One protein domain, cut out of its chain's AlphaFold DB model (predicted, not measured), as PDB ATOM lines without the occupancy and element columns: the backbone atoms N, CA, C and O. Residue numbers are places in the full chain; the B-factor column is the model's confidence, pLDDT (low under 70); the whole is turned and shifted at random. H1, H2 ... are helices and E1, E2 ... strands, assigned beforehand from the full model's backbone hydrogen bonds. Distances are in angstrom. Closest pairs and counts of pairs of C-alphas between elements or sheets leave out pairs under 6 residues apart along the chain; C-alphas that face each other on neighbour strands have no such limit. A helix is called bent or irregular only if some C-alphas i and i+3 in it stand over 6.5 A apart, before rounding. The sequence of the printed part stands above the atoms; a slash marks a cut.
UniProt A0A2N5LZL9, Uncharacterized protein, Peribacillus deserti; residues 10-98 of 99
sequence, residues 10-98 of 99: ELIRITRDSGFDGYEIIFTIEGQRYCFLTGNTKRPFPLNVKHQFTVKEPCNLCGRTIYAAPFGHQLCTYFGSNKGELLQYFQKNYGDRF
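What this domain is: This is residues 10 to 98 of the 99 residues of an uncharacterized protein of Peribacillus deserti (UniProt A0A2N5LZL9). A twisted sheet of four strands has one kinked helix, H1, packed on one face, with most of its close pairs of C-alphas made with the edge strand E4 and its Arg 97 reaching the other edge strand, E1. Beyond one end of the sheet a long loop, residues 52 to 76, folds back to the start of the helix. The 89 printed residues run E1, E2, E3, E4, H1; the sheet's order is E1 - E2 - E3 - E4, all antiparallel, and the class is mixed, helices and strands. The whole is compact, with a radius of gyration of the C-alphas of 12.6 A and spans of 36 by 25 by 21 A.

How they stand to each other: E1, residues 10 to 16, and E2, residues 22 to 29, form a hairpin, with N 12 and O 26 2.9 A apart, within hydrogen-bond range. E2 forms a hairpin with E3, residues 32 to 39, where N 25 and O 36 are 2.8 A apart. E3 forms a hairpin with E4, residues 45 to 51, where N 37 and O 48 are 2.9 A apart. The four make a meander, each strand the antiparallel neighbour of the one before; E1 and E4 are apart. H1, residues 77 to 97, is on the sheet, giving two layers, a helix on one face of a sheet. Its closest C-alphas to E4 are those of Lys 83 and Pro 46, 5.9 A. Those of Arg 97 and Ile 14 of E1 are 6.4 A apart. H1 has a kink of 70 degrees near residue 84 and is irregular, C-alphas 93 and 96 being 8.5 A apart; 13 of 17 O i to N i+4 pairs are within range.

Where its parts are: E1 begins at C-alpha 10, (-4.122, 29.451, -16.812), and spans 18.7 A; E2 spans 22.5 A, E3 23.4 A and E4 18.9 A. H1 spans 25.7 A and ends at C-alpha 97, (3.338, 22.152, -6.971).

The domain as a whole: The C-alphas of Lys 42 and Lys 56 are the two farthest apart, 36.1 A. The printed part has no cut; the link from E4 to H1 is long, 25 residues. Gly 72 is under 70 in pLDDT.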
ATOM      1  N   GLU A  10      -3.289  30.282 -17.673       93.31
ATOM      2  CA  GLU A  10      -4.122  29.451 -16.812       93.31
ATOM      3  C   GLU A  10      -3.440  28.094 -16.591       93.31
ATOM      4  O   GLU A  10      -3.299  27.280 -17.512       93.31
ATOM      5  N   LEU A  11      -2.980  27.832 -15.361       86.62
ATOM      6  CA  LEU A  11      -2.380  26.540 -15.030       86.62
ATOM      7  C   LEU A  11      -3.460  25.462 -14.930       86.62
ATOM      8  O   LEU A  11      -4.344  25.528 -14.078       86.62
ATOM      9  N   ILE A  12      -3.296  24.395 -15.708       86.19
ATOM     10  CA  ILE A  12      -4.151  23.212 -15.619       86.19
ATOM     11  C   ILE A  12      -3.544  22.206 -14.642       86.19
ATOM     12  O   ILE A  12      -4.220  21.729 -13.732       86.19
ATOM     13  N   ARG A  13      -2.264  21.853 -14.825       93.88
ATOM     14  CA  ARG A  13      -1.624  20.771 -14.064       93.88
ATOM     15  C   ARG A  13      -0.101  20.884 -14.073       93.88
ATOM     16  O   ARG A  13       0.481  21.235 -15.091       93.88
ATOM     17  N   ILE A  14       0.524  20.509 -12.958       94.56
ATOM     18  CA  ILE A  14       1.954  20.183 -12.868       94.56
ATOM     19  C   ILE A  14       2.039  18.757 -12.344       94.56
ATOM     20  O   ILE A  14       1.436  18.449 -11.316       94.56
ATOM     21  N   THR A  15       2.741  17.880 -13.051       93.69
ATOM     22  CA  THR A  15       2.989  16.511 -12.591       93.69
ATOM     23  C   THR A  15       4.408  16.088 -12.853       93.69
ATOM     24  O   THR A  15       4.979  16.450 -13.873       93.69
ATOM     25  N   ARG A  16       4.956  15.272 -11.953       91.44
ATOM     26  CA  ARG A  16       6.190  14.542 -12.227       91.44
ATOM     27  C   ARG A  16       5.962  13.612 -13.414       91.44
ATOM     28  O   ARG A  16       4.953  12.905 -13.450       91.44
ATOM     29  N   ASP A  17       6.871  13.645 -14.377       77.94
ATOM     30  CA  ASP A  17       6.806  12.748 -15.524       77.94
ATOM     31  C   ASP A  17       7.243  11.337 -15.090       77.94
ATOM     32  O   ASP A  17       8.212  11.171 -14.349       77.94
ATOM     33  N   SER A  18       6.502  10.302 -15.488       75.56
ATOM     34  CA  SER A  18       6.827   8.912 -15.132       75.56
ATOM     35  C   SER A  18       7.913   8.299 -16.021       75.56
ATOM     36  O   SER A  18       8.481   7.267 -15.671       75.56
ATOM     37  N   GLY A  19       8.164   8.890 -17.190       78.75
ATOM     38  CA  GLY A  19       9.130   8.438 -18.187       78.75
ATOM     39  C   GLY A  19      10.500   9.110 -18.083       78.75
ATOM     40  O   GLY A  19      11.455   8.599 -18.666       78.75
ATOM     41  N   PHE A  20      10.632  10.220 -17.348       84.06
ATOM     42  CA  PHE A  20      11.926  10.850 -17.074       84.06
ATOM     43  C   PHE A  20      11.925  11.673 -15.776       84.06
ATOM     44  O   PHE A  20      10.884  12.106 -15.298       84.06
ATOM     45  N   ASP A  21      13.111  11.925 -15.207       92.06
ATOM     46  CA  ASP A  21      13.251  12.820 -14.050       92.06
ATOM     47  C   ASP A  21      12.950  14.263 -14.475       92.06
ATOM     48  O   ASP A  21      13.769  14.903 -15.141       92.06
ATOM     49  N   GLY A  22      11.763  14.758 -14.125       94.38
ATOM     50  CA  GLY A  22      11.279  16.064 -14.542       94.38
ATOM     51  C   GLY A  22       9.805  16.316 -14.229       94.38
ATOM     52  O   GLY A  22       9.146  15.520 -13.559       94.38
ATOM     53  N   TYR A  23       9.292  17.435 -14.741       94.81
ATOM     54  CA  TYR A  23       7.886  17.821 -14.639       94.81
ATOM     55  C   TYR A  23       7.286  18.043 -16.026       94.81
ATOM     56  O   TYR A  23       7.921  18.615 -16.916       94.81
ATOM     57  N   GLU A  24       6.032  17.635 -16.163       95.06
ATOM     58  CA  GLU A  24       5.120  18.034 -17.220       95.06
ATOM     59  C   GLU A  24       4.172  19.108 -16.673       95.06
ATOM     60  O   GLU A  24       3.443  18.888 -15.698       95.06
ATOM     61  N   ILE A  25       4.189  20.277 -17.307       95.44
ATOM     62  CA  ILE A  25       3.369  21.436 -16.958       95.44
ATOM     63  C   ILE A  25       2.382  21.678 -18.099       95.44
ATOM     64  O   ILE A  25       2.773  22.061 -19.202       95.44
ATOM     65  N   ILE A  26       1.096  21.470 -17.830       95.62
ATOM     66  CA  ILE A  26       0.003  21.710 -18.772       95.62
ATOM     67  C   ILE A  26      -0.674  23.029 -18.418       95.62
ATOM     68  O   ILE A  26      -1.116  23.223 -17.282       95.62
ATOM     69  N   PHE A  27      -0.791  23.917 -19.398       96.25
ATOM     70  CA  PHE A  27      -1.396  25.237 -19.227       96.25
ATOM     71  C   PHE A  27      -2.100  25.701 -20.503       96.25
ATOM     72  O   PHE A  27      -1.895  25.132 -21.582       96.25
ATOM     73  N   THR A  28      -2.933  26.727 -20.367       95.75
ATOM     74  CA  THR A  28      -3.650  27.376 -21.468       95.75
ATOM     75  C   THR A  28      -3.379  28.871 -21.519       95.75
ATOM     76  O   THR A  28      -3.111  29.498 -20.496       95.75
ATOM     77  N   ILE A  29      -3.441  29.424 -22.730       94.62
ATOM     78  CA  ILE A  29      -3.460  30.863 -23.016       94.62
ATOM     79  C   ILE A  29      -4.544  31.070 -24.059       94.62
ATOM     80  O   ILE A  29      -4.477  30.451 -25.118       94.62
ATOM     81  N   GLU A  30      -5.560  31.876 -23.748       91.44
ATOM     82  CA  GLU A  30      -6.673  32.162 -24.670       91.44
ATOM     83  C   GLU A  30      -7.318  30.887 -25.259       91.44
ATOM     84  O   GLU A  30      -7.679  30.821 -26.429       91.44
ATOM     85  N   GLY A  31      -7.419  29.825 -24.451       90.94
ATOM     86  CA  GLY A  31      -7.954  28.523 -24.869       90.94
ATOM     87  C   GLY A  31      -6.968  27.610 -25.618       90.94
ATOM     88  O   GLY A  31      -7.229  26.413 -25.736       90.94
ATOM     89  N   GLN A  32      -5.806  28.110 -26.044       93.88
ATOM     90  CA  GLN A  32      -4.757  27.309 -26.674       93.88
ATOM     91  C   GLN A  32      -3.929  26.570 -25.625       93.88
ATOM     92  O   GLN A  32      -3.396  27.169 -24.692       93.88
ATOM     93  N   ARG A  33      -3.815  25.246 -25.770       95.12
ATOM     94  CA  ARG A  33      -3.152  24.379 -24.786       95.12
ATOM     95  C   ARG A  33      -1.687  24.127 -25.123       95.12
ATOM     96  O   ARG A  33      -1.341  23.771 -26.253       95.12
ATOM     97  N   TYR A  34      -0.846  24.194 -24.099       95.44
ATOM     98  CA  TYR A  34       0.588  23.955 -24.177       95.44
ATOM     99  C   TYR A  34       1.026  22.922 -23.135       95.44
ATOM    100  O   TYR A  34       0.462  22.829 -22.043       95.44
ATOM    101  N   CYS A  35       2.057  22.156 -23.483       94.94
ATOM    102  CA  CYS A  35       2.754  21.239 -22.591       94.94
ATOM    103  C   CYS A  35       4.216  21.668 -22.503       94.94
ATOM    104  O   CYS A  35       4.930  21.686 -23.509       94.94
ATOM    105  N   PHE A  36       4.651  22.039 -21.305       95.94
ATOM    106  CA  PHE A  36       6.022  22.410 -21.009       95.94
ATOM    107  C   PHE A  36       6.702  21.300 -20.217       95.94
ATOM    108  O   PHE A  36       6.273  20.937 -19.125       95.94
ATOM    109  N   LEU A  37       7.776  20.772 -20.792       95.00
ATOM    110  CA  LEU A  37       8.602  19.742 -20.184       95.00
ATOM    111  C   LEU A  37       9.822  20.383 -19.522       95.00
ATOM    112  O   LEU A  37      10.539  21.175 -20.146       95.00
ATOM    113  N   THR A  38      10.090  20.000 -18.279       95.38
ATOM    114  CA  THR A  38      11.286  20.400 -17.527       95.38
ATOM    115  C   THR A  38      12.047  19.164 -17.086       95.38
ATOM    116  O   THR A  38      11.407  18.230 -16.624       95.38
ATOM    117  N   GLY A  39      13.375  19.163 -17.157       94.62
ATOM    118  CA  GLY A  39      14.213  18.093 -16.616       94.62
ATOM    119  C   GLY A  39      14.610  18.350 -15.165       94.62
ATOM    120  O   GLY A  39      14.689  19.503 -14.753       94.62
ATOM    121  N   ASN A  40      14.917  17.274 -14.443       93.31
ATOM    122  CA  ASN A  40      15.330  17.200 -13.043       93.31
ATOM    123  C   ASN A  40      14.296  17.722 -12.030       93.31
ATOM    124  O   ASN A  40      13.991  18.909 -11.970       93.31
ATOM    125  N   THR A  41      13.805  16.849 -11.153       91.88
ATOM    126  CA  THR A  41      12.805  17.218 -10.133       91.88
ATOM    127  C   THR A  41      13.349  18.101  -9.006       91.88
ATOM    128  O   THR A  41      12.602  18.900  -8.444       91.88
ATOM    129  N   LYS A  42      14.648  18.004  -8.685       91.31
ATOM    130  CA  LYS A  42      15.299  18.758  -7.590       91.31
ATOM    131  C   LYS A  42      15.785  20.142  -8.014       91.31
ATOM    132  O   LYS A  42      15.842  21.059  -7.202       91.31
ATOM    133  N   ARG A  43      16.211  20.274  -9.269       92.38
ATOM    134  CA  ARG A  43      16.695  21.509  -9.894       92.38
ATOM    135  C   ARG A  43      16.123  21.602 -11.311       92.38
ATOM    136  O   ARG A  43      16.862  21.338 -12.262       92.38
ATOM    137  N   PRO A  44      14.830  21.955 -11.447       94.00
ATOM    138  CA  PRO A  44      14.168  22.010 -12.740       94.00
ATOM    139  C   PRO A  44      14.915  22.890 -13.736       94.00
ATOM    140  O   PRO A  44      15.286  24.021 -13.418       94.00
ATOM    141  N   PHE A  45      15.101  22.382 -14.949       94.88
ATOM    142  CA  PHE A  45      15.597  23.149 -16.087       94.88
ATOM    143  C   PHE A  45      14.689  22.939 -17.304       94.88
ATOM    144  O   PHE A  45      14.104  21.867 -17.471       94.88
ATOM    145  N   PRO A  46      14.527  23.949 -18.170       96.06
ATOM    146  CA  PRO A  46      13.538  23.887 -19.235       96.06
ATOM    147  C   PRO A  46      14.014  23.001 -20.398       96.06
ATOM    148  O   PRO A  46      15.125  23.186 -20.894       96.06
ATOM    149  N   LEU A  47      13.165  22.089 -20.889       94.69
ATOM    150  CA  LEU A  47      13.455  21.264 -22.071       94.69
ATOM    151  C   LEU A  47      12.816  21.860 -23.328       94.69
ATOM    152  O   LEU A  47      13.497  22.452 -24.166       94.69
ATOM    153  N   ASN A  48      11.501  21.708 -23.474       94.06
ATOM    154  CA  ASN A  48      10.757  22.214 -24.621       94.06
ATOM    155  C   ASN A  48       9.298  22.500 -24.262       94.06
ATOM    156  O   ASN A  48       8.777  21.980 -23.278       94.06
ATOM    157  N   VAL A  49       8.655  23.321 -25.093       95.69
ATOM    158  CA  VAL A  49       7.217  23.580 -25.023       95.69
ATOM    159  C   VAL A  49       6.569  23.106 -26.315       95.69
ATOM    160  O   VAL A  49       6.928  23.560 -27.406       95.69
ATOM    161  N   LYS A  50       5.625  22.177 -26.187       95.31
ATOM    162  CA  LYS A  50       4.825  21.602 -27.270       95.31
ATOM    163  C   LYS A  50       3.441  22.237 -27.280       95.31
ATOM    164  O   LYS A  50       2.874  22.506 -26.223       95.31
ATOM    165  N   HIS A  51       2.875  22.414 -28.466       96.12
ATOM    166  CA  HIS A  51       1.446  22.665 -28.599       96.12
ATOM    167  C   HIS A  51       0.667  21.362 -28.376       96.12
ATOM    168  O   HIS A  51       1.093  20.296 -28.823       96.12
ATOM    169  N   GLN A  52      -0.481  21.456 -27.711       94.06
ATOM    170  CA  GLN A  52      -1.437  20.359 -27.521       94.06
ATOM    171  C   GLN A  52      -2.849  20.807 -27.922       94.06
ATOM    172  O   GLN A  52      -3.807  20.653 -27.168       94.06
ATOM    173  N   PHE A  53      -2.971  21.417 -29.102       92.56
ATOM    174  CA  PHE A  53      -4.242  21.970 -29.569       92.56
ATOM    175  C   PHE A  53      -5.227  20.843 -29.883       92.56
ATOM    176  O   PHE A  53      -4.834  19.777 -30.359       92.56
ATOM    177  N   THR A  54      -6.508  21.064 -29.601       87.62
ATOM    178  CA  THR A  54      -7.582  20.093 -29.874       87.62
ATOM    179  C   THR A  54      -8.144  20.235 -31.285       87.62
ATOM    180  O   THR A  54      -8.751  19.299 -31.802       87.62
ATOM    181  N   VAL A  55      -7.914  21.381 -31.925       90.25
ATOM    182  CA  VAL A  55      -8.323  21.690 -33.296       90.25
ATOM    183  C   VAL A  55      -7.144  22.261 -34.084       90.25
ATOM    184  O   VAL A  55      -6.116  22.629 -33.519       90.25
ATOM    185  N   LYS A  56      -7.266  22.286 -35.415       93.31
ATOM    186  CA  LYS A  56      -6.267  22.924 -36.276       93.31
ATOM    187  C   LYS A  56      -6.463  24.438 -36.245       93.31
ATOM    188  O   LYS A  56      -7.479  24.922 -36.735       93.31
ATOM    189  N   GLU A  57      -5.474  25.172 -35.758       94.31
ATOM    190  CA  GLU A  57      -5.538  26.631 -35.620       94.31
ATOM    191  C   GLU A  57      -4.129  27.259 -35.596       94.31
ATOM    192  O   GLU A  57      -3.139  26.560 -35.342       94.31
ATOM    193  N   PRO A  58      -3.982  28.554 -35.922       96.00
ATOM    194  CA  PRO A  58      -2.720  29.264 -35.744       96.00
ATOM    195  C   PRO A  58      -2.434  29.510 -34.261       96.00
ATOM    196  O   PRO A  58      -3.299  29.964 -33.528       96.00
ATOM    197  N   CYS A  59      -1.202  29.266 -33.821       95.19
ATOM    198  CA  CYS A  59      -0.772  29.628 -32.473       95.19
ATOM    199  C   CYS A  59      -0.672  31.151 -32.324       95.19
ATOM    200  O   CYS A  59       0.077  31.784 -33.074       95.19
ATOM    201  N   ASN A  60      -1.329  31.713 -31.308       93.00
ATOM    202  CA  ASN A  60      -1.410  33.163 -31.089       93.00
ATOM    203  C   ASN A  60      -0.042  33.797 -30.788       93.00
ATOM    204  O   ASN A  60       0.177  34.971 -31.057       93.00
ATOM    205  N   LEU A  61       0.914  33.000 -30.300       94.38
ATOM    206  CA  LEU A  61       2.232  33.484 -29.879       94.38
ATOM    207  C   LEU A  61       3.317  33.340 -30.947       94.38
ATOM    208  O   LEU A  61       4.242  34.145 -31.014       94.38
ATOM    209  N   CYS A  62       3.262  32.280 -31.759       94.75
ATOM    210  CA  CYS A  62       4.307  31.998 -32.750       94.75
ATOM    211  C   CYS A  62       3.834  32.055 -34.205       94.75
ATOM    212  O   CYS A  62       4.647  31.864 -35.109       94.75
ATOM    213  N   GLY A  63       2.536  32.264 -34.439       94.50
ATOM    214  CA  GLY A  63       1.920  32.381 -35.762       94.50
ATOM    215  C   GLY A  63       1.883  31.088 -36.586       94.50
ATOM    216  O   GLY A  63       1.303  31.065 -37.669       94.50
ATOM    217  N   ARG A  64       2.487  29.991 -36.112       94.06
ATOM    218  CA  ARG A  64       2.496  28.711 -36.837       94.06
ATOM    219  C   ARG A  64       1.122  28.057 -36.785       94.06
ATOM    220  O   ARG A  64       0.516  27.988 -35.722       94.06
ATOM    221  N   THR A  65       0.670  27.515 -37.912       94.25
ATOM    222  CA  THR A  65      -0.505  26.638 -37.953       94.25
ATOM    223  C   THR A  65      -0.177  25.314 -37.284       94.25
ATOM    224  O   THR A  65       0.727  24.604 -37.726       94.25
ATOM    225  N   ILE A  66      -0.926  24.993 -36.238       94.69
ATOM    226  CA  ILE A  66      -0.768  23.778 -35.454       94.69
ATOM    227  C   ILE A  66      -1.908  22.829 -35.797       94.69
ATOM    228  O   ILE A  66      -3.067  23.228 -35.848       94.69
ATOM    229  N   TYR A  67      -1.578  21.571 -36.057       90.38
ATOM    230  CA  TYR A  67      -2.556  20.499 -36.228       90.38
ATOM    231  C   TYR A  67      -3.000  19.964 -34.869       90.38
ATOM    232  O   TYR A  67      -2.206  19.947 -33.928       90.38
ATOM    233  N   ALA A  68      -4.237  19.474 -34.786       86.19
ATOM    234  CA  ALA A  68      -4.747  18.863 -33.567       86.19
ATOM    235  C   ALA A  68      -3.829  17.726 -33.082       86.19
ATOM    236  O   ALA A  68      -3.357  16.896 -33.871       86.19
ATOM    237  N   ALA A  69      -3.574  17.683 -31.776       78.06
ATOM    238  CA  ALA A  69      -2.876  16.574 -31.147       78.06
ATOM    239  C   ALA A  69      -3.612  15.247 -31.450       78.06
ATOM    240  O   ALA A  69      -4.843  15.234 -31.500       78.06
ATOM    241  N   PRO A  70      -2.893  14.127 -31.660       75.00
ATOM    242  CA  PRO A  70      -1.473  13.917 -31.371       75.00
ATOM    243  C   PRO A  70      -0.533  14.079 -32.584       75.00
ATOM    244  O   PRO A  70       0.528  13.459 -32.606       75.00
ATOM    245  N   PHE A  71      -0.876  14.873 -33.609       75.38
ATOM    246  CA  PHE A  71      -0.000  15.024 -34.779       75.38
ATOM    247  C   PHE A  71       1.362  15.651 -34.425       75.38
ATOM    248  O   PHE A  71       1.504  16.869 -34.331       75.38
ATOM    249  N   GLY A  72       2.384  14.800 -34.290       69.75
ATOM    250  CA  GLY A  72       3.797  15.165 -34.194       69.75
ATOM    251  C   GLY A  72       4.204  15.990 -32.964       69.75
ATOM    252  O   GLY A  72       3.403  16.403 -32.131       69.75
ATOM    253  N   HIS A  73       5.508  16.257 -32.853       80.56
ATOM    254  CA  HIS A  73       6.067  17.176 -31.858       80.56
ATOM    255  C   HIS A  73       6.055  18.610 -32.401       80.56
ATOM    256  O   HIS A  73       7.071  19.131 -32.859       80.56
ATOM    257  N   GLN A  74       4.892  19.255 -32.370       92.75
ATOM    258  CA  GLN A  74       4.745  20.633 -32.835       92.75
ATOM    259  C   GLN A  74       5.200  21.616 -31.744       92.75
ATOM    260  O   GLN A  74       4.414  22.013 -30.887       92.75
ATOM    261  N   LEU A  75       6.482  21.997 -31.751       95.12
ATOM    262  CA  LEU A  75       7.072  22.914 -30.762       95.12
ATOM    263  C   LEU A  75       6.629  24.372 -30.957       95.12
ATOM    264  O   LEU A  75       6.530  24.856 -32.087       95.12
ATOM    265  N   CYS A  76       6.437  25.090 -29.850       95.94
ATOM    266  CA  CYS A  76       6.201  26.534 -29.853       95.94
ATOM    267  C   CYS A  76       7.529  27.289 -29.898       95.94
ATOM    268  O   CYS A  76       8.324  27.198 -28.964       95.94
ATOM    269  N   THR A  77       7.787  28.055 -30.962       95.12
ATOM    270  CA  THR A  77       9.049  28.807 -31.082       95.12
ATOM    271  C   THR A  77       9.108  30.027 -30.176       95.12
ATOM    272  O   THR A  77      10.189  30.342 -29.694       95.12
ATOM    273  N   TYR A  78       7.969  30.664 -29.881       95.50
ATOM    274  CA  TYR A  78       7.901  31.754 -28.903       95.50
ATOM    275  C   TYR A  78       8.385  31.272 -27.531       95.50
ATOM    276  O   TYR A  78       9.369  31.774 -26.987       95.50
ATOM    277  N   PHE A  79       7.779  30.200 -27.013       95.19
ATOM    278  CA  PHE A  79       8.221  29.618 -25.751       95.19
ATOM    279  C   PHE A  79       9.569  28.911 -25.848       95.19
ATOM    280  O   PHE A  79      10.299  28.876 -24.867       95.19
ATOM    281  N   GLY A  80       9.955  28.394 -27.014       93.25
ATOM    282  CA  GLY A  80      11.294  27.845 -27.235       93.25
ATOM    283  C   GLY A  80      12.401  28.859 -26.924       93.25
ATOM    284  O   GLY A  80      13.399  28.496 -26.285       93.25
ATOM    285  N   SER A  81      12.192  30.121 -27.313       94.00
ATOM    286  CA  SER A  81      13.089  31.244 -27.020       94.00
ATOM    287  C   SER A  81      12.997  31.713 -25.565       94.00
ATOM    288  O   SER A  81      14.020  32.031 -24.969       94.00
ATOM    289  N   ASN A  82      11.804  31.666 -24.961       93.69
ATOM    290  CA  ASN A  82      11.539  32.249 -23.636       93.69
ATOM    291  C   ASN A  82      11.365  31.214 -22.505       93.69
ATOM    292  O   ASN A  82      10.876  31.529 -21.422       93.69
ATOM    293  N   LYS A  83      11.768  29.956 -22.722       94.44
ATOM    294  CA  LYS A  83      11.516  28.833 -21.795       94.44
ATOM    295  C   LYS A  83      12.099  29.019 -20.389       94.44
ATOM    296  O   LYS A  83      11.553  28.486 -19.429       94.44
ATOM    297  N   GLY A  84      13.201  29.761 -20.261       95.19
ATOM    298  CA  GLY A  84      13.791  30.084 -18.958       95.19
ATOM    299  C   GLY A  84      12.896  31.012 -18.136       95.19
ATOM    300  O   GLY A  84      12.631  30.735 -16.971       95.19
ATOM    301  N   GLU A  85      12.373  32.065 -18.765       94.75
ATOM    302  CA  GLU A  85      11.423  32.989 -18.138       94.75
ATOM    303  C   GLU A  85      10.105  32.279 -17.799       94.75
ATOM    304  O   GLU A  85       9.572  32.446 -16.704       94.75
ATOM    305  N   LEU A  86       9.630  31.404 -18.693       95.44
ATOM    306  CA  LEU A  86       8.441  30.590 -18.445       95.44
ATOM    307  C   LEU A  86       8.612  29.681 -17.214       95.44
ATOM    308  O   LEU A  86       7.706  29.571 -16.390       95.44
ATOM    309  N   LEU A  87       9.780  29.053 -17.048       95.62
ATOM    310  CA  LEU A  87      10.061  28.240 -15.863       95.62
ATOM    311  C   LEU A  87      10.064  29.080 -14.586       95.62
ATOM    312  O   LEU A  87       9.435  28.692 -13.602       95.62
ATOM    313  N   GLN A  88      10.720  30.243 -14.611       94.88
ATOM    314  CA  GLN A  88      10.728  31.165 -13.474       94.88
ATOM    315  C   GLN A  88       9.311  31.613 -13.107       94.88
ATOM    316  O   GLN A  88       8.981  31.686 -11.923       94.88
ATOM    317  N   TYR A  89       8.457  31.866 -14.104       95.06
ATOM    318  CA  TYR A  89       7.046  32.165 -13.884       95.06
ATOM    319  C   TYR A  89       6.344  31.022 -13.137       95.06
ATOM    320  O   TYR A  89       5.714  31.274 -12.108       95.06
ATOM    321  N   PHE A  90       6.478  29.770 -13.587       95.06
ATOM    322  CA  PHE A  90       5.821  28.647 -12.912       95.06
ATOM    323  C   PHE A  90       6.363  28.403 -11.502       95.06
ATOM    324  O   PHE A  90       5.577  28.222 -10.579       95.06
ATOM    325  N   GLN A  91       7.680  28.465 -11.307       93.44
ATOM    326  CA  GLN A  91       8.291  28.294  -9.986       93.44
ATOM    327  C   GLN A  91       7.867  29.394  -9.005       93.44
ATOM    328  O   GLN A  91       7.658  29.121  -7.827       93.44
ATOM    329  N   LYS A  92       7.708  30.633  -9.484       93.69
ATOM    330  CA  LYS A  92       7.293  31.764  -8.649       93.69
ATOM    331  C   LYS A  92       5.819  31.700  -8.247       93.69
ATOM    332  O   LYS A  92       5.499  32.052  -7.117       93.69
ATOM    333  N   ASN A  93       4.934  31.308  -9.164       92.81
ATOM    334  CA  ASN A  93       3.484  31.357  -8.938       92.81
ATOM    335  C   ASN A  93       2.892  30.028  -8.440       92.81
ATOM    336  O   ASN A  93       1.822  30.036  -7.845       92.81
ATOM    337  N   TYR A  94       3.578  28.907  -8.676       92.38
ATOM    338  CA  TYR A  94       3.090  27.553  -8.386       92.38
ATOM    339  C   TYR A  94       4.183  26.664  -7.775       92.38
ATOM    340  O   TYR A  94       4.203  25.453  -7.996       92.38
ATOM    341  N   GLY A  95       5.142  27.260  -7.058       89.25
ATOM    342  CA  GLY A  95       6.297  26.552  -6.494       89.25
ATOM    343  C   GLY A  95       5.922  25.410  -5.542       89.25
ATOM    344  O   GLY A  95       6.610  24.397  -5.502       89.25
ATOM    345  N   ASP A  96       4.786  25.526  -4.854       90.06
ATOM    346  CA  ASP A  96       4.183  24.492  -4.004       90.06
ATOM    347  C   ASP A  96       3.762  23.227  -4.772       90.06
ATOM    348  O   ASP A  96       3.538  22.185  -4.165       90.06
ATOM    349  N   ARG A  97       3.666  23.294  -6.103       88.25
ATOM    350  CA  ARG A  97       3.338  22.152  -6.971       88.25
ATOM    351  C   ARG A  97       4.569  21.461  -7.568       88.25
ATOM    352  O   ARG A  97       4.418  20.430  -8.219       88.25
ATOM    353  N   PHE A  98       5.771  21.994  -7.336       84.25
ATOM    354  CA  PHE A  98       7.054  21.363  -7.681       84.25
ATOM    355  C   PHE A  98       7.571  20.523  -6.501       84.25
ATOM    356  O   PHE A  98       8.687  20.738  -6.020       84.25
TER     357      PHE A  98